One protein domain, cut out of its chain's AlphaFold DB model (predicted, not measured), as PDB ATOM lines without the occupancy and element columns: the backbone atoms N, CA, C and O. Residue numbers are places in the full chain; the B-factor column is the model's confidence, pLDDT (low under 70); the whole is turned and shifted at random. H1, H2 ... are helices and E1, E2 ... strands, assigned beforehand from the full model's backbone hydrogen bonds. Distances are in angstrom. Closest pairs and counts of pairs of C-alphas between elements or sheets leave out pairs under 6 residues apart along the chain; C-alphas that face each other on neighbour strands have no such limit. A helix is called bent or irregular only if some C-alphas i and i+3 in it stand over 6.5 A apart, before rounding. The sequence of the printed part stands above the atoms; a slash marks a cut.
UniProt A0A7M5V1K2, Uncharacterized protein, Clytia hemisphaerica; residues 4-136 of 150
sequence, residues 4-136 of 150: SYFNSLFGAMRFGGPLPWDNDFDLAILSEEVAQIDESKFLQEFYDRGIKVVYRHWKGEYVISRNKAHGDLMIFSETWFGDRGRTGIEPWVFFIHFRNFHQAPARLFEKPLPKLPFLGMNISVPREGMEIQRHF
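AT A GLANCE: This is residues 4 to 136 of the 150 residues of an uncharacterized protein of Clytia hemisphaerica (UniProt A0A7M5V1K2). A strongly twisted sheet of five strands runs through the domain, with the long strand E4 between E1 on one side and E3 and E5 on the other. Beside the edge strand E1 sits a second group, made of H1, H6 and the small hairpin E6 and E7; H3 covers the far edge strand E2, and the short helices H4 and H5 come next to E5. The printed part has 133 residues with six named helices and seven named strands, in the order H1 E1 H2 H3 E2 E3 E4 E5 H4 H5 E6 E7 H6. The larger sheet is branched and mixed, E1 and E4 being parallel and its other neighbour pairs antiparallel; E6 and E7 are antiparallel, and the class is mixed, helices and strands. The whole is compact, with a radius of gyration of the C-alphas of 14.8 A and spans of 40 by 32 by 28 A.

HOW THE PARTS SIT: H1, residues 6 to 15, is on the branched sheet at the sheet's level, with a height over the sheet of 1.4 A. Its closest C-alphas to E1, residues 24 to 30, are those of Ser 8 and Phe 25, 5.5 A apart. E1 is parallel to E4, residues 69 to 78, at 23 degrees; N 27 and O 72 are 2.9 A apart, within hydrogen-bond range. H2, residues 31 to 34, is at the sheet's level too, with a height of 2.3 A. H3, residues 39 to 47, is over E2, residues 52 to 56, at a height of 8.5 A, and runs along the strands at 21 degrees to E2 on the local plane; the closest C-alphas are those of Leu 43 and Val 53, 6.6 A apart. E2, E3 at residues 61 to 66, E4 and E5 at residues 84 to 86 form a meander, each strand the antiparallel neighbour of the one before; N 54 and O 63 are 2.9 A apart, N 64 and O 71 2.8 A, and N 77 and O 85 2.9 A. H4, residues 90 to 93, is not on this sheet, and H5, residues 95 to 101, only grazes it with residues 98 to 101. H4 and H5 are close but not clearly touching, the C-alphas of Pro 91 and Phe 98 being closest at 5.4 A. E6, residues 115 to 118, and E7, residues 121 to 124, form a hairpin, with N 118 and O 121 2.8 A apart. The closest C-alphas of H1 and E6 are those of Ala 12 and Phe 118, 5.3 A apart. H6, residues 129 to 135, touches H1 at a shallow tilt of 30 degrees, opposite ways, with the C-alphas of Phe 6 and Gln 133 closest at 6.9 A. Every O i to N i+4 pair is within hydrogen-bond range in H1 and H5; H3 has 4 of 5, H6 has 0 of 3 but 3 of 4 O i to N i+3 pairs, and H2 and H4 are too short for an O i to N i+4 pair.

IN THESE COORDINATES: H1 begins at C-alpha 6, (341.891, 403.849, 294.767), and measures 14.3 A. E1 measures 20.2 A, H3 12.2 A, E2 12.8 A and E3 16.5 A. E4, the longest strand, runs 30.0 A from C-alpha 69 at (356.744, 395.950, 293.396) to C-alpha 78. H5 measures 10.0 A. H6 measures 12.2 A and ends at C-alpha 135, (333.387, 407.705, 298.913); it is neither bent nor irregular, but only just: C-alphas 129 and 132 are 6.5 A apart.

THE WHOLE: The two C-alphas farthest apart are those of Asp 48 and Ile 96, at 40.5 A. The printed part has no cut. The link from H5 to E6, residues 102 to 114, is long; within it residues 103 to 104 pair antiparallel with residues 84 to 85 of E5. Residues 35 to 41, of which 39 to 41 belong to H3, stand free. The mean pLDDT of the printed part is 89.4, and no printed residue is under 70.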
ATOM      1  N   SER A   4     339.817 397.748 289.195       70.44
ATOM      2  CA  SER A   4     340.777 398.771 289.648       70.44
ATOM      3  C   SER A   4     340.147 399.763 290.612       70.44
ATOM      4  O   SER A   4     338.980 400.142 290.472       70.44
ATOM      5  N   TYR A   5     340.931 400.142 291.618       76.62
ATOM      6  CA  TYR A   5     340.447 400.839 292.793       76.62
ATOM      7  C   TYR A   5     341.462 401.880 293.294       76.62
ATOM      8  O   TYR A   5     342.610 401.867 292.855       76.62
ATOM      9  N   PHE A   6     341.035 402.813 294.156       81.31
ATOM     10  CA  PHE A   6     341.891 403.849 294.767       81.31
ATOM     11  C   PHE A   6     342.878 404.517 293.777       81.31
ATOM     12  O   PHE A   6     342.464 405.000 292.718       81.31
ATOM     13  N   ASN A   7     344.178 404.560 294.081       78.56
ATOM     14  CA  ASN A   7     345.198 405.222 293.262       78.56
ATOM     15  C   ASN A   7     345.375 404.585 291.885       78.56
ATOM     16  O   ASN A   7     345.566 405.288 290.888       78.56
ATOM     17  N   SER A   8     345.192 403.271 291.791       83.50
ATOM     18  CA  SER A   8     345.234 402.576 290.505       83.50
ATOM     19  C   SER A   8     344.115 403.007 289.566       83.50
ATOM     20  O   SER A   8     344.346 403.092 288.361       83.50
ATOM     21  N   LEU A   9     342.930 403.338 290.088       85.69
ATOM     22  CA  LEU A   9     341.833 403.855 289.263       85.69
ATOM     23  C   LEU A   9     342.153 405.258 288.738       85.69
ATOM     24  O   LEU A   9     341.917 405.546 287.563       85.69
ATOM     25  N   PHE A  10     342.752 406.111 289.579       86.81
ATOM     26  CA  PHE A  10     343.257 407.415 289.144       86.81
ATOM     27  C   PHE A  10     344.278 407.269 288.012       86.81
ATOM     28  O   PHE A  10     344.165 407.956 286.996       86.81
ATOM     29  N   GLY A  11     345.246 406.365 288.169       85.38
ATOM     30  CA  GLY A  11     346.230 406.061 287.138       85.38
ATOM     31  C   GLY A  11     345.573 405.582 285.842       85.38
ATOM     32  O   GLY A  11     345.805 406.164 284.780       85.38
ATOM     33  N   ALA A  12     344.717 404.559 285.926       86.94
ATOM     34  CA  ALA A  12     344.048 403.972 284.769       86.94
ATOM     35  C   ALA A  12     343.281 405.028 283.962       86.94
ATOM     36  O   ALA A  12     343.396 405.082 282.740       86.94
ATOM     37  N   MET A  13     342.546 405.911 284.642       85.81
ATOM     38  CA  MET A  13     341.725 406.927 283.984       85.81
ATOM     39  C   MET A  13     342.522 408.125 283.457       85.81
ATOM     40  O   MET A  13     342.119 408.712 282.455       85.81
ATOM     41  N   ARG A  14     343.630 408.506 284.108       87.06
ATOM     42  CA  ARG A  14     344.433 409.681 283.715       87.06
ATOM     43  C   ARG A  14     345.550 409.350 282.725       87.06
ATOM     44  O   ARG A  14     345.847 410.166 281.859       87.06
ATOM     45  N   PHE A  15     346.163 408.176 282.853       85.81
ATOM     46  CA  PHE A  15     347.384 407.797 282.134       85.81
ATOM     47  C   PHE A  15     347.280 406.450 281.399       85.81
ATOM     48  O   PHE A  15     348.214 406.081 280.692       85.81
ATOM     49  N   GLY A  16     346.185 405.693 281.556       84.56
ATOM     50  CA  GLY A  16     346.072 404.335 280.997       84.56
ATOM     51  C   GLY A  16     347.017 403.317 281.655       84.56
ATOM     52  O   GLY A  16     347.336 402.279 281.071       84.56
ATOM     53  N   GLY A  17     347.504 403.619 282.861       86.12
ATOM     54  CA  GLY A  17     348.521 402.856 283.587       86.12
ATOM     55  C   GLY A  17     348.650 403.342 285.034       86.12
ATOM     56  O   GLY A  17     347.816 404.121 285.471       86.12
ATOM     57  N   PRO A  18     349.642 402.896 285.815       86.81
ATOM     58  CA  PRO A  18     349.851 403.400 287.173       86.81
ATOM     59  C   PRO A  18     350.188 404.898 287.161       86.81
ATOM     60  O   PRO A  18     350.659 405.436 286.156       86.81
ATOM     61  N   LEU A  19     349.950 405.582 288.284       86.81
ATOM     62  CA  LEU A  19     350.428 406.954 288.448       86.81
ATOM     63  C   LEU A  19     351.973 406.964 288.382       86.81
ATOM     64  O   LEU A  19     352.599 406.079 288.962       86.81
ATOM     65  N   PRO A  20     352.621 407.945 287.723       85.38
ATOM     66  CA  PRO A  20     354.078 407.925 287.515       85.38
ATOM     67  C   PRO A  20     354.929 407.930 288.792       85.38
ATOM     68  O   PRO A  20     356.090 407.530 288.766       85.38
ATOM     69  N   TRP A  21     354.367 408.432 289.888       85.31
ATOM     70  CA  TRP A  21     355.007 408.530 291.202       85.31
ATOM     71  C   TRP A  21     354.533 407.448 292.176       85.31
ATOM     72  O   TRP A  21     354.882 407.503 293.352       85.31
ATOM     73  N   ASP A  22     353.719 406.508 291.705       83.19
ATOM     74  CA  ASP A  22     353.162 405.432 292.512       83.19
ATOM     75  C   ASP A  22     353.877 404.121 292.191       83.19
ATOM     76  O   ASP A  22     354.236 403.852 291.039       83.19
ATOM     77  N   ASN A  23     354.162 403.331 293.220       81.62
ATOM     78  CA  ASN A  23     354.943 402.101 293.096       81.62
ATOM     79  C   ASN A  23     354.146 400.844 293.446       81.62
ATOM     80  O   ASN A  23     354.724 399.751 293.459       81.62
ATOM     81  N   ASP A  24     352.844 400.997 293.675       86.56
ATOM     82  CA  ASP A  24     351.923 399.905 293.910       86.56
ATOM     83  C   ASP A  24     350.688 399.921 293.029       86.56
ATOM     84  O   ASP A  24     350.519 400.737 292.119       86.56
ATOM     85  N   PHE A  25     349.882 398.883 293.221       87.69
ATOM     86  CA  PHE A  25     348.581 398.783 292.606       87.69
ATOM     87  C   PHE A  25     347.538 398.322 293.618       87.69
ATOM     88  O   PHE A  25     347.770 397.402 294.399       87.69
ATOM     89  N   ASP A  26     346.353 398.910 293.525       89.88
ATOM     90  CA  ASP A  26     345.196 398.603 294.350       89.88
ATOM     91  C   ASP A  26     344.088 398.044 293.464       89.88
ATOM     92  O   ASP A  26     343.586 398.699 292.541       89.88
ATOM     93  N   LEU A  27     343.677 396.817 293.760       91.56
ATOM     94  CA  LEU A  27     342.545 396.174 293.113       91.56
ATOM     95  C   LEU A  27     341.509 395.789 294.162       91.56
ATOM     96  O   LEU A  27     341.845 395.365 295.260       91.56
ATOM     97  N   ALA A  28     340.237 395.870 293.799       91.44
ATOM     98  CA  ALA A  28     339.130 395.362 294.591       91.44
ATOM     99  C   ALA A  28     338.546 394.102 293.944       91.44
ATOM    100  O   ALA A  28     338.434 393.998 292.722       91.44
ATOM    101  N   ILE A  29     338.132 393.140 294.761       92.62
ATOM    102  CA  ILE A  29     337.373 391.964 294.334       92.62
ATOM    103  C   ILE A  29     336.216 391.730 295.299       92.62
ATOM    104  O   ILE A  29     336.330 391.976 296.499       92.62
ATOM    105  N   LEU A  30     335.085 391.269 294.772       93.62
ATOM    106  CA  LEU A  30     333.928 390.957 295.599       93.62
ATOM    107  C   LEU A  30     334.104 389.597 296.287       93.62
ATOM    108  O   LEU A  30     334.590 388.642 295.682       93.62
ATOM    109  N   SER A  31     333.675 389.499 297.541       93.56
ATOM    110  CA  SER A  31     333.786 388.293 298.370       93.56
ATOM    111  C   SER A  31     333.143 387.063 297.725       93.56
ATOM    112  O   SER A  31     333.711 385.975 297.756       93.56
ATOM    113  N   GLU A  32     332.008 387.247 297.051       92.31
ATOM    114  CA  GLU A  32     331.304 386.213 296.299       92.31
ATOM    115  C   GLU A  32     332.096 385.700 295.088       92.31
ATOM    116  O   GLU A  32     331.915 384.560 294.675       92.31
ATOM    117  N   GLU A  33     332.991 386.515 294.523       91.19
ATOM    118  CA  GLU A  33     333.883 386.089 293.448       91.19
ATOM    119  C   GLU A  33     335.110 385.364 294.000       91.19
ATOM    120  O   GLU A  33     335.551 384.391 293.398       91.19
ATOM    121  N   VAL A  34     335.631 385.792 295.156       91.31
ATOM    122  CA  VAL A  34     336.705 385.072 295.861       91.31
ATOM    123  C   VAL A  34     336.235 383.678 296.270       91.31
ATOM    124  O   VAL A  34     336.965 382.714 296.079       91.31
ATOM    125  N   ALA A  35     334.991 383.543 296.735       91.25
ATOM    126  CA  ALA A  35     334.404 382.258 297.120       91.25
ATOM    127  C   ALA A  35     334.312 381.235 295.968       91.25
ATOM    128  O   ALA A  35     334.145 380.043 296.215       91.25
ATOM    129  N   GLN A  36     334.410 381.684 294.712       92.44
ATOM    130  CA  GLN A  36     334.425 380.819 293.527       92.44
ATOM    131  C   GLN A  36     335.840 380.384 293.121       92.44
ATOM    132  O   GLN A  36     335.994 379.564 292.215       92.44
ATOM    133  N   ILE A  37     336.874 380.943 293.753       90.75
ATOM    134  CA  ILE A  37     338.275 380.670 293.450       90.75
ATOM    135  C   ILE A  37     338.778 379.568 294.385       90.75
ATOM    136  O   ILE A  37     338.627 379.634 295.601       90.75
ATOM    137  N   ASP A  38     339.437 378.565 293.807       93.31
ATOM    138  CA  ASP A  38     340.252 377.621 294.567       93.31
ATOM    139  C   ASP A  38     341.504 378.358 295.062       93.31
ATOM    140  O   ASP A  38     342.448 378.585 294.301       93.31
ATOM    141  N   GLU A  39     341.480 378.778 296.327       90.19
ATOM    142  CA  GLU A  39     342.556 379.562 296.936       90.19
ATOM    143  C   GLU A  39     343.910 378.846 296.851       90.19
ATOM    144  O   GLU A  39     344.924 379.488 296.594       90.19
ATOM    145  N   SER A  40     343.938 377.514 296.971       92.69
ATOM    146  CA  SER A  40     345.189 376.751 296.886       92.69
ATOM    147  C   SER A  40     345.803 376.864 295.493       92.69
ATOM    148  O   SER A  40     346.989 377.163 295.362       92.69
ATOM    149  N   LYS A  41     344.989 376.695 294.442       93.81
ATOM    150  CA  LYS A  41     345.444 376.880 293.053       93.81
ATOM    151  C   LYS A  41     345.832 378.321 292.766       93.81
ATOM    152  O   LYS A  41     346.847 378.556 292.120       93.81
ATOM    153  N   PHE A  42     345.044 379.275 293.256       91.00
ATOM    154  CA  PHE A  42     345.348 380.693 293.125       91.00
ATOM    155  C   PHE A  42     346.727 381.003 293.706       91.00
ATOM    156  O   PHE A  42     347.576 381.511 292.986       91.00
ATOM    157  N   LEU A  43     346.991 380.633 294.961       93.56
ATOM    158  CA  LEU A  43     348.281 380.879 295.608       93.56
ATOM    159  C   LEU A  43     349.436 380.154 294.899       93.56
ATOM    160  O   LEU A  43     350.511 380.739 294.750       93.56
ATOM    161  N   GLN A  44     349.211 378.925 294.420       94.00
ATOM    162  CA  GLN A  44     350.224 378.146 293.704       94.00
ATOM    163  C   GLN A  44     350.670 378.825 292.399       94.00
ATOM    164  O   GLN A  44     351.868 378.945 292.157       94.00
ATOM    165  N   GLU A  45     349.737 379.360 291.603       93.81
ATOM    166  CA  GLU A  45     350.049 380.062 290.345       93.81
ATOM    167  C   GLU A  45     350.969 381.277 290.543       93.81
ATOM    168  O   GLU A  45     351.801 381.591 289.684       93.81
ATOM    169  N   PHE A  46     350.837 381.979 291.673       93.88
ATOM    170  CA  PHE A  46     351.740 383.076 292.026       93.88
ATOM    171  C   PHE A  46     353.083 382.558 292.544       93.88
ATOM    172  O   PHE A  46     354.130 383.074 292.139       93.88
ATOM    173  N   TYR A  47     353.060 381.527 293.391       93.81
ATOM    174  CA  TYR A  47     354.262 380.913 293.945       93.81
ATOM    175  C   TYR A  47     355.203 380.400 292.848       93.81
ATOM    176  O   TYR A  47     356.386 380.742 292.852       93.81
ATOM    177  N   ASP A  48     354.667 379.690 291.851       95.38
ATOM    178  CA  ASP A  48     355.430 379.123 290.728       95.38
ATOM    179  C   ASP A  48     356.134 380.198 289.880       95.38
ATOM    180  O   ASP A  48     357.123 379.934 289.196       95.38
ATOM    181  N   ARG A  49     355.658 381.447 289.952       95.25
ATOM    182  CA  ARG A  49     356.223 382.614 289.252       95.25
ATOM    183  C   ARG A  49     357.146 383.453 290.139       95.25
ATOM    184  O   ARG A  49     357.596 384.525 289.717       95.25
ATOM    185  N   GLY A  50     357.420 383.000 291.363       95.06
ATOM    186  CA  GLY A  50     358.207 383.728 292.354       95.06
ATOM    187  C   GLY A  50     357.515 384.999 292.857       95.06
ATOM    188  O   GLY A  50     358.191 385.981 293.165       95.06
ATOM    189  N   ILE A  51     356.180 385.011 292.890       95.31
ATOM    190  CA  ILE A  51     355.372 386.108 293.431       95.31
ATOM    191  C   ILE A  51     354.843 385.683 294.800       95.31
ATOM    192  O   ILE A  51     354.223 384.634 294.951       95.31
ATOM    193  N   LYS A  52     355.083 386.513 295.816       95.75
ATOM    194  CA  LYS A  52     354.625 386.257 297.179       95.75
ATOM    195  C   LYS A  52     353.224 386.829 297.364       95.75
ATOM    196  O   LYS A  52     353.030 388.025 297.157       95.75
ATOM    197  N   VAL A  53     352.295 385.997 297.825       96.12
ATOM    198  CA  VAL A  53     350.925 386.393 298.177       96.12
ATOM    199  C   VAL A  53     350.671 386.056 299.641       96.12
ATOM    200  O   VAL A  53     350.929 384.934 300.071       96.12
ATOM    201  N   VAL A  54     350.209 387.029 300.425       95.00
ATOM    202  CA  VAL A  54     349.906 386.850 301.854       95.00
ATOM    203  C   VAL A  54     348.540 387.437 302.160       95.00
ATOM    204  O   VAL A  54     348.316 388.622 301.925       95.00
ATOM    205  N   TYR A  55     347.650 386.636 302.738       94.81
ATOM    206  CA  TYR A  55     346.373 387.138 303.226       94.81
ATOM    207  C   TYR A  55     346.529 387.849 304.577       94.81
ATOM    208  O   TYR A  55     347.130 387.318 305.515       94.81
ATOM    209  N   ARG A  56     345.978 389.059 304.696       95.50
ATOM    210  CA  ARG A  56     345.957 389.852 305.931       95.50
ATOM    211  C   ARG A  56     344.547 389.888 306.509       95.50
ATOM    212  O   ARG A  56     343.755 390.759 306.166       95.50
ATOM    213  N   HIS A  57     344.265 389.007 307.469       93.56
ATOM    214  CA  HIS A  57     342.952 388.920 308.131       93.56
ATOM    215  C   HIS A  57     342.485 390.236 308.770       93.56
ATOM    216  O   HIS A  57     341.301 390.556 308.713       93.56
ATOM    217  N   TRP A  58     343.406 391.010 309.361       93.50
ATOM    218  CA  TRP A  58     343.071 392.306 309.960       93.50
ATOM    219  C   TRP A  58     342.416 393.242 308.939       93.50
ATOM    220  O   TRP A  58     341.383 393.832 309.234       93.50
ATOM    221  N   LYS A  59     342.973 393.300 307.726       91.06
ATOM    222  CA  LYS A  59     342.558 394.218 306.662       91.06
ATOM    223  C   LYS A  59     341.579 393.616 305.651       91.06
ATOM    224  O   LYS A  59     340.953 394.376 304.923       91.06
ATOM    225  N   GLY A  60     341.456 392.291 305.570       93.69
ATOM    226  CA  GLY A  60     340.619 391.635 304.561       93.69
ATOM    227  C   GLY A  60     341.162 391.800 303.137       93.69
ATOM    228  O   GLY A  60     340.427 392.163 302.222       93.69
ATOM    229  N   GLU A  61     342.469 391.606 302.950       94.88
ATOM    230  CA  GLU A  61     343.142 391.779 301.656       94.88
ATOM    231  C   GLU A  61     344.247 390.740 301.445       94.88
ATOM    232  O   GLU A  61     344.856 390.262 302.407       94.88
ATOM    233  N   TYR A  62     344.542 390.427 300.184       95.25
ATOM    234  CA  TYR A  62     345.771 389.743 299.799       95.25
ATOM    235  C   TYR A  62     346.825 390.770 299.408       95.25
ATOM    236  O   TYR A  62     346.596 391.588 298.524       95.25
ATOM    237  N   VAL A  63     348.001 390.673 300.014       95.50
ATOM    238  CA  VAL A  63     349.164 391.475 299.640       95.50
ATOM    239  C   VAL A  63     350.020 390.672 298.686       95.50
ATOM    240  O   VAL A  63     350.501 389.589 299.031       95.50
ATOM    241  N   ILE A  64     350.207 391.214 297.492       94.94
ATOM    242  CA  ILE A  64     350.928 390.612 296.378       94.94
ATOM    243  C   ILE A  64     352.242 391.372 296.231       94.94
ATOM    244  O   ILE A  64     352.262 392.595 296.157       94.94
ATOM    245  N   SER A  65     353.369 390.668 296.206       94.62
ATOM    246  CA  SER A  65     354.679 391.321 296.144       94.62
ATOM    247  C   SER A  65     355.699 390.532 295.336       94.62
ATOM    248  O   SER A  65     355.746 389.299 295.372       94.62
ATOM    249  N   ARG A  66     356.546 391.267 294.610       92.06
ATOM    250  CA  ARG A  66     357.705 390.744 293.883       92.06
ATOM    251  C   ARG A  66     358.808 391.800 293.856       92.06
ATOM    252  O   ARG A  66     358.673 392.836 293.208       92.06
ATOM    253  N   ASN A  67     359.939 391.521 294.503       89.06
ATOM    254  CA  ASN A  67     361.039 392.480 294.666       89.06
ATOM    255  C   ASN A  67     360.553 393.800 295.300       89.06
ATOM    256  O   ASN A  67     360.096 393.791 296.436       89.06
ATOM    257  N   LYS A  68     360.665 394.921 294.572       86.00
ATOM    258  CA  LYS A  68     360.218 396.254 295.003       86.00
ATOM    259  C   LYS A  68     358.771 396.579 294.617       86.00
ATOM    260  O   LYS A  68     358.287 397.620 295.033       86.00
ATOM    261  N   ALA A  69     358.130 395.748 293.795       85.25
ATOM    262  CA  ALA A  69     356.744 395.950 293.396       85.25
ATOM    263  C   ALA A  69     355.819 395.284 294.416       85.25
ATOM    264  O   ALA A  69     356.009 394.107 294.757       85.25
ATOM    265  N   HIS A  70     354.812 396.021 294.864       91.19
ATOM    266  CA  HIS A  70     353.760 395.527 295.743       91.19
ATOM    267  C   HIS A  70     352.388 395.920 295.203       91.19
ATOM    268  O   HIS A  70     352.271 396.772 294.330       91.19
ATOM    269  N   GLY A  71     351.353 395.244 295.674       92.44
ATOM    270  CA  GLY A  71     349.981 395.604 295.383       92.44
ATOM    271  C   GLY A  71     349.015 394.858 296.279       92.44
ATOM    272  O   GLY A  71     349.315 393.762 296.763       92.44
ATOM    273  N   ASP A  72     347.857 395.460 296.482       93.56
ATOM    274  CA  ASP A  72     346.851 394.995 297.416       93.56
ATOM    275  C   ASP A  72     345.589 394.584 296.647       93.56
ATOM    276  O   ASP A  72     345.011 395.345 295.870       93.56
ATOM    277  N   LEU A  73     345.156 393.339 296.858       93.94
ATOM    278  CA  LEU A  73     343.881 392.818 296.380       93.94
ATOM    279  C   LEU A  73     342.886 392.804 297.538       93.94
ATOM    280  O   LEU A  73     342.882 391.924 298.401       93.94
ATOM    281  N   MET A  74     342.035 393.811 297.534       93.50
ATOM    282  CA  MET A  74     341.134 394.182 298.608       93.50
ATOM    283  C   MET A  74     339.803 393.460 298.452       93.50
ATOM    284  O   MET A  74     339.172 393.546 297.397       93.50
ATOM    285  N   ILE A  75     339.346 392.771 299.496       94.19
ATOM    286  CA  ILE A  75     338.087 392.029 299.432       94.19
ATOM    287  C   ILE A  75     336.955 392.909 299.953       94.19
ATOM    288  O   ILE A  75     337.003 393.411 301.083       94.19
ATOM    289  N   PHE A  76     335.929 393.059 299.122       93.50
ATOM    290  CA  PHE A  76     334.711 393.798 299.420       93.50
ATOM    291  C   PHE A  76     333.533 392.850 299.604       93.50
ATOM    292  O   PHE A  76     333.322 391.956 298.787       93.50
ATOM    293  N   SER A  77     332.733 393.066 300.641       93.50
ATOM    294  CA  SER A  77     331.477 392.345 300.858       93.50
ATOM    295  C   SER A  77     330.310 393.315 300.937       93.50
ATOM    296  O   SER A  77     330.484 394.528 301.082       93.50
ATOM    297  N   GLU A  78     329.101 392.777 300.832       92.81
ATOM    298  CA  GLU A  78     327.909 393.526 301.206       92.81
ATOM    299  C   GLU A  78     327.963 393.878 302.701       92.81
ATOM    300  O   GLU A  78     328.372 393.074 303.543       92.81
ATOM    301  N   THR A  79     327.619 395.121 303.012       89.62
ATOM    302  CA  THR A  79     327.491 395.637 304.375       89.62
ATOM    303  C   THR A  79     326.041 395.510 304.837       89.62
ATOM    304  O   THR A  79     325.137 395.315 304.028       89.62
ATOM    305  N   TRP A  80     325.780 395.717 306.129       83.69
ATOM    306  CA  TRP A  80     324.408 395.718 306.664       83.69
ATOM    307  C   TRP A  80     323.471 396.703 305.932       83.69
ATOM    308  O   TRP A  80     322.266 396.486 305.864       83.69
ATOM    309  N   PHE A  81     324.011 397.788 305.374       85.62
ATOM    310  CA  PHE A  81     323.234 398.847 304.723       85.62
ATOM    311  C   PHE A  81     323.036 398.628 303.215       85.62
ATOM    312  O   PHE A  81     322.484 399.500 302.553       85.62
ATOM    313  N   GLY A  82     323.481 397.490 302.670       89.75
ATOM    314  CA  GLY A  82     323.397 397.185 301.236       89.75
ATOM    315  C   GLY A  82     324.494 397.839 300.384       89.75
ATOM    316  O   GLY A  82     324.514 397.669 299.168       89.75
ATOM    317  N   ASP A  83     325.432 398.564 300.999       92.50
ATOM    318  CA  ASP A  83     326.633 399.080 300.329       92.50
ATOM    319  C   ASP A  83     327.725 398.007 300.240       92.50
ATOM    320  O   ASP A  83     327.665 396.984 300.926       92.50
ATOM    321  N   ARG A  84     328.764 398.246 299.433       92.75
ATOM    322  CA  ARG A  84     329.961 397.398 299.356       92.75
ATOM    323  C   ARG A  84     331.088 398.008 300.168       92.75
ATOM    324  O   ARG A  84     331.498 399.136 299.909       92.75
ATOM    325  N   GLY A  85     331.598 397.252 301.132       91.69
ATOM    326  CA  GLY A  85     332.616 397.705 302.071       91.69
ATOM    327  C   GLY A  85     333.781 396.746 302.202       91.69
ATOM    328  O   GLY A  85     333.653 395.557 301.912       91.69
ATOM    329  N   ARG A  86     334.910 397.276 302.679       90.19
ATOM    330  CA  ARG A  86     336.080 396.477 303.065       90.19
ATOM    331  C   ARG A  86     335.697 395.391 304.075       90.19
ATOM    332  O   ARG A  86     334.941 395.643 305.014       90.19
ATOM    333  N   THR A  87     336.266 394.207 303.886       91.25
ATOM    334  CA  THR A  87     336.200 393.087 304.837       91.25
ATOM    335  C   THR A  87     337.342 393.151 305.864       91.25
ATOM    336  O   THR A  87     338.081 394.132 305.932       91.25
ATOM    337  N   GLY A  88     337.495 392.100 306.677       91.19
ATOM    338  CA  GLY A  88     338.505 392.014 307.732       91.19
ATOM    339  C   GLY A  88     337.973 392.445 309.095       91.19
ATOM    340  O   GLY A  88     336.774 392.647 309.273       91.19
ATOM    341  N   ILE A  89     338.873 392.554 310.072       91.19
ATOM    342  CA  ILE A  89     338.553 392.929 311.460       91.19
ATOM    343  C   ILE A  89     338.571 394.454 311.634       91.19
ATOM    344  O   ILE A  89     337.756 395.008 312.370       91.19
ATOM    345  N   GLU A  90     339.464 395.144 310.927       90.38
ATOM    346  CA  GLU A  90     339.657 396.593 311.004       90.38
ATOM    347  C   GLU A  90     338.368 397.413 310.788       90.38
ATOM    348  O   GLU A  90     338.117 398.314 311.596       90.38
ATOM    349  N   PRO A  91     337.488 397.081 309.814       87.75
ATOM    350  CA  PRO A  91     336.218 397.783 309.641       87.75
ATOM    351  C   PRO A  91     335.267 397.668 310.833       87.75
ATOM    352  O   PRO A  91     334.440 398.552 311.029       87.75
ATOM    353  N   TRP A  92     335.365 396.608 311.638       86.75
ATOM    354  CA  TRP A  92     334.530 396.441 312.832       86.75
ATOM    355  C   TRP A  92     335.053 397.260 314.009       86.75
ATOM    356  O   TRP A  92     334.269 397.815 314.775       86.75
ATOM    357  N   VAL A  93     336.376 397.369 314.136       90.88
ATOM    358  CA  VAL A  93     337.025 398.145 315.202       90.88
ATOM    359  C   VAL A  93     336.898 399.646 314.936       90.88
ATOM    360  O   VAL A  93     336.536 400.407 315.831       90.88
ATOM    361  N   PHE A  94     337.123 400.075 313.693       89.38
ATOM    362  CA  PHE A  94     337.044 401.476 313.271       89.38
ATOM    363  C   PHE A  94     335.785 401.759 312.444       89.38
ATOM    364  O   PHE A  94     335.835 402.440 311.418       89.38
ATOM    365  N   PHE A  95     334.636 401.260 312.906       82.62
ATOM    366  CA  PHE A  95     333.380 401.268 312.145       82.62
ATOM    367  C   PHE A  95     332.946 402.650 311.642       82.62
ATOM    368  O   PHE A  95     332.449 402.754 310.524       82.62
ATOM    369  N   ILE A  96     333.166 403.726 312.410       85.19
ATOM    370  CA  ILE A  96     332.825 405.094 311.979       85.19
ATOM    371  C   ILE A  96     333.682 405.511 310.780       85.19
ATOM    372  O   ILE A  96     333.169 406.074 309.816       85.19
ATOM    373  N   HIS A  97     334.984 405.224 310.828       84.06
ATOM    374  CA  HIS A  97     335.897 405.559 309.741       84.06
ATOM    375  C   HIS A  97     335.550 404.747 308.491       84.06
ATOM    376  O   HIS A  97     335.367 405.305 307.413       84.06
ATOM    377  N   PHE A  98     335.341 403.442 308.641       83.94
ATOM    378  CA  PHE A  98     335.036 402.585 307.500       83.94
ATOM    379  C   PHE A  98     333.674 402.866 306.872       83.94
ATOM    380  O   PHE A  98     333.559 402.827 305.650       83.94
ATOM    381  N   ARG A  99     332.674 403.238 307.675       81.38
ATOM    382  CA  ARG A  99     331.375 403.705 307.177       81.38
ATOM    383  C   ARG A  99     331.498 404.958 306.310       81.38
ATOM    384  O   ARG A  99     330.765 405.098 305.342       81.38
ATOM    385  N   ASN A 100     332.397 405.869 306.669       82.06
ATOM    386  CA  ASN A 100     332.495 407.167 306.008       82.06
ATOM    387  C   ASN A 100     333.480 407.186 304.829       82.06
ATOM    388  O   ASN A 100     333.324 408.031 303.953       82.06
ATOM    389  N   PHE A 101     334.491 406.307 304.826       82.81
ATOM    390  CA  PHE A 101     335.631 406.404 303.900       82.81
ATOM    391  C   PHE A 101     336.034 405.083 303.222       82.81
ATOM    392  O   PHE A 101     336.970 405.072 302.431       82.81
ATOM    393  N   HIS A 102     335.386 403.952 303.528       85.75
ATOM    394  CA  HIS A 102     335.778 402.637 302.990       85.75
ATOM    395  C   HIS A 102     334.590 401.789 302.506       85.75
ATOM    396  O   HIS A 102     334.649 400.553 302.500       85.75
ATOM    397  N   GLN A 103     333.513 402.456 302.097       89.94
ATOM    398  CA  GLN A 103     332.292 401.844 301.578       89.94
ATOM    399  C   GLN A 103     331.795 402.627 300.372       89.94
ATOM    400  O   GLN A 103     331.916 403.844 300.342       89.94
ATOM    401  N   ALA A 104     331.221 401.942 299.390       91.00
ATOM    402  CA  ALA A 104     330.616 402.572 298.226       91.00
ATOM    403  C   ALA A 104     329.295 401.886 297.839       91.00
ATOM    404  O   ALA A 104     329.145 400.682 298.068       91.00
ATOM    405  N   PRO A 105     328.352 402.616 297.211       92.56
ATOM    406  CA  PRO A 105     327.062 402.067 296.809       92.56
ATOM    407  C   PRO A 105     327.192 400.814 295.944       92.56
ATOM    408  O   PRO A 105     327.951 400.803 294.971       92.56
ATOM    409  N   ALA A 106     326.406 399.773 296.237       92.50
ATOM    410  CA  ALA A 106     326.482 398.503 295.507       92.50
ATOM    411  C   ALA A 106     326.253 398.637 293.998       92.50
ATOM    412  O   ALA A 106     326.929 397.958 293.223       92.50
ATOM    413  N   ARG A 107     325.415 399.594 293.580       92.44
ATOM    414  CA  ARG A 107     325.184 399.954 292.172       92.44
ATOM    415  C   ARG A 107     326.469 400.236 291.381       92.44
ATOM    416  O   ARG A 107     326.499 400.027 290.172       92.44
ATOM    417  N   LEU A 108     327.546 400.684 292.039       91.75
ATOM    418  CA  LEU A 108     328.830 400.959 291.384       91.75
ATOM    419  C   LEU A 108     329.600 399.682 291.017       91.75
ATOM    420  O   LEU A 108     330.453 399.713 290.133       91.75
ATOM    421  N   PHE A 109     329.273 398.560 291.655       90.69
ATOM    422  CA  PHE A 109     329.880 397.248 291.423       90.69
ATOM    423  C   PHE A 109     328.976 396.315 290.599       90.69
ATOM    424  O   PHE A 109     329.371 395.193 290.276       90.69
ATOM    425  N   GLU A 110     327.771 396.761 290.234       90.12
ATOM    426  CA  GLU A 110     326.820 395.959 289.466       90.12
ATOM    427  C   GLU A 110     327.317 395.676 288.046       90.12
ATOM    428  O   GLU A 110     327.695 396.569 287.280       90.12
ATOM    429  N   LYS A 111     327.242 394.408 287.643       89.62
ATOM    430  CA  LYS A 111     327.605 393.967 286.292       89.62
ATOM    431  C   LYS A 111     326.534 394.396 285.267       89.62
ATOM    432  O   LYS A 111     325.362 394.487 285.625       89.62
ATOM    433  N   PRO A 112     326.899 394.660 284.000       92.06
ATOM    434  CA  PRO A 112     328.259 394.667 283.469       92.06
ATOM    435  C   PRO A 112     329.059 395.884 283.954       92.06
ATOM    436  O   PRO A 112     328.528 396.987 284.060       92.06
ATOM    437  N   LEU A 113     330.343 395.663 284.242       91.25
ATOM    438  CA  LEU A 113     331.270 396.730 284.608       91.25
ATOM    439  C   LEU A 113     331.943 397.300 283.352       91.25
ATOM    440  O   LEU A 113     332.306 396.521 282.460       91.25
ATOM    441  N   PRO A 114     332.132 398.630 283.268       91.69
ATOM    442  CA  PRO A 114     332.962 399.226 282.231       91.69
ATOM    443  C   PRO A 114     334.398 398.697 282.323       91.69
ATOM    444  O   PRO A 114     334.872 398.320 283.396       91.69
ATOM    445  N   LYS A 115     335.091 398.663 281.183       90.94
ATOM    446  CA  LYS A 115     336.487 398.227 281.100       90.94
ATOM    447  C   LYS A 115     337.379 399.374 280.664       90.94
ATOM    448  O   LYS A 115     336.993 400.130 279.776       90.94
ATOM    449  N   LEU A 116     338.568 399.456 281.249       88.69
ATOM    450  CA  LEU A 116     339.593 400.428 280.890       88.69
ATOM    451  C   LEU A 116     340.952 399.751 280.689       88.69
ATOM    452  O   LEU A 116     341.220 398.725 281.323       88.69
ATOM    453  N   PRO A 117     341.814 400.321 279.831       86.62
ATOM    454  CA  PRO A 117     343.189 399.871 279.707       86.62
ATOM    455  C   PRO A 117     343.975 400.212 280.978       86.62
ATOM    456  O   PRO A 117     343.964 401.346 281.455       86.62
ATOM    457  N   PHE A 118     344.684 399.224 281.512       85.75
ATOM    458  CA  PHE A 118     345.617 399.372 282.619       85.75
ATOM    459  C   PHE A 118     346.710 398.312 282.492       85.75
ATOM    460  O   PHE A 118     346.413 397.118 282.408       85.75
ATOM    461  N   LEU A 119     347.975 398.739 282.451       82.12
ATOM    462  CA  LEU A 119     349.137 397.843 282.334       82.12
ATOM    463  C   LEU A 119     349.034 396.851 281.153       82.12
ATOM    464  O   LEU A 119     349.368 395.674 281.275       82.12
ATOM    465  N   GLY A 120     348.544 397.318 279.999       83.44
ATOM    466  CA  GLY A 120     348.403 396.500 278.786       83.44
ATOM    467  C   GLY A 120     347.242 395.495 278.817       83.44
ATOM    468  O   GLY A 120     347.090 394.713 277.879       83.44
ATOM    469  N   MET A 121     346.405 395.520 279.858       86.44
ATOM    470  CA  MET A 121     345.206 394.691 279.993       86.44
ATOM    471  C   MET A 121     343.949 395.559 280.057       86.44
ATOM    472  O   MET A 121     343.990 396.689 280.530       86.44
ATOM    473  N   ASN A 122     342.811 395.013 279.626       88.94
ATOM    474  CA  ASN A 122     341.507 395.633 279.863       88.94
ATOM    475  C   ASN A 122     340.933 395.119 281.180       88.94
ATOM    476  O   ASN A 122     340.446 393.987 281.251       88.94
ATOM    477  N   ILE A 123     340.977 395.960 282.204       88.69
ATOM    478  CA  ILE A 123     340.474 395.643 283.536       88.69
ATOM    479  C   ILE A 123     339.092 396.246 283.743       88.69
ATOM    480  O   ILE A 123     338.758 397.274 283.155       88.69
ATOM    481  N   SER A 124     338.281 395.609 284.582       91.19
ATOM    482  CA  SER A 124     337.007 396.192 284.991       91.19
ATOM    483  C   SER A 124     337.248 397.366 285.928       91.19
ATOM    484  O   SER A 124     338.173 397.346 286.741       91.19
ATOM    485  N   VAL A 125     336.399 398.378 285.833       90.69
ATOM    486  CA  VAL A 125     336.381 399.517 286.753       90.69
ATOM    487  C   VAL A 125     334.966 399.721 287.287       90.69
ATOM    488  O   VAL A 125     334.007 399.257 286.659       90.69
ATOM    489  N   PRO A 126     334.803 400.372 288.448       90.06
ATOM    490  CA  PRO A 126     333.483 400.663 288.980       90.06
ATOM    491  C   PRO A 126     332.687 401.530 288.000       90.06
ATOM    492  O   PRO A 126     333.253 402.299 287.211       90.06
ATOM    493  N   ARG A 127     331.357 401.420 288.040       90.38
ATOM    494  CA  ARG A 127     330.497 402.347 287.298       90.38
ATOM    495  C   ARG A 127     330.748 403.774 287.775       90.38
ATOM    496  O   ARG A 127     331.220 403.996 288.884       90.38
ATOM    497  N   GLU A 128     330.434 404.732 286.910       87.88
ATOM    498  CA  GLU A 128     330.637 406.168 287.178       87.88
ATOM    499  C   GLU A 128     332.121 406.569 287.311       87.88
ATOM    500  O   GLU A 128     332.439 407.721 287.603       87.88
ATOM    501  N   GLY A 129     333.044 405.645 287.007       83.75
ATOM    502  CA  GLY A 129     334.473 405.911 286.886       83.75
ATOM    503  C   GLY A 129     335.033 406.575 288.140       83.75
ATOM    504  O   GLY A 129     334.995 406.005 289.223       83.75
ATOM    505  N   MET A 130     335.530 407.801 287.990       83.19
ATOM    506  CA  MET A 130     336.148 408.587 289.061       83.19
ATOM    507  C   MET A 130     335.205 408.945 290.212       83.19
ATOM    508  O   MET A 130     335.688 409.259 291.297       83.19
ATOM    509  N   GLU A 131     333.883 408.943 290.011       85.50
ATOM    510  CA  GLU A 131     332.954 409.399 291.053       85.50
ATOM    511  C   GLU A 131     332.966 408.503 292.290       85.50
ATOM    512  O   GLU A 131     332.768 409.007 293.397       85.50
ATOM    513  N   ILE A 132     333.305 407.216 292.136       87.75
ATOM    514  CA  ILE A 132     333.464 406.308 293.276       87.75
ATOM    515  C   ILE A 132     334.488 406.832 294.289       87.75
ATOM    516  O   ILE A 132     334.317 406.637 295.490       87.75
ATOM    517  N   GLN A 133     335.501 407.577 293.833       87.44
ATOM    518  CA  GLN A 133     336.547 408.135 294.687       87.44
ATOM    519  C   GLN A 133     336.004 409.128 295.716       87.44
ATOM    520  O   GLN A 133     336.639 409.322 296.745       87.44
ATOM    521  N   ARG A 134     334.814 409.711 295.509       89.00
ATOM    522  CA  ARG A 134     334.142 410.562 296.510       89.00
ATOM    523  C   ARG A 134     333.883 409.838 297.821       89.00
ATOM    524  O   ARG A 134     333.876 410.469 298.871       89.00
ATOM    525  N   HIS A 135     333.667 408.531 297.749       87.19
ATOM    526  CA  HIS A 135     333.387 407.705 298.913       87.19
ATOM    527  C   HIS A 135     334.648 407.345 299.709       87.19
ATOM    528  O   HIS A 135     334.541 406.949 300.862       87.19
ATOM    529  N   PHE A 136     335.830 407.510 299.110       85.81
ATOM    530  CA  PHE A 136     337.120 407.151 299.707       85.81
ATOM    531  C   PHE A 136     337.968 408.374 300.057       85.81
ATOM    532  O   PHE A 136     338.643 408.406 301.082       85.81
TER     533      PHE A 136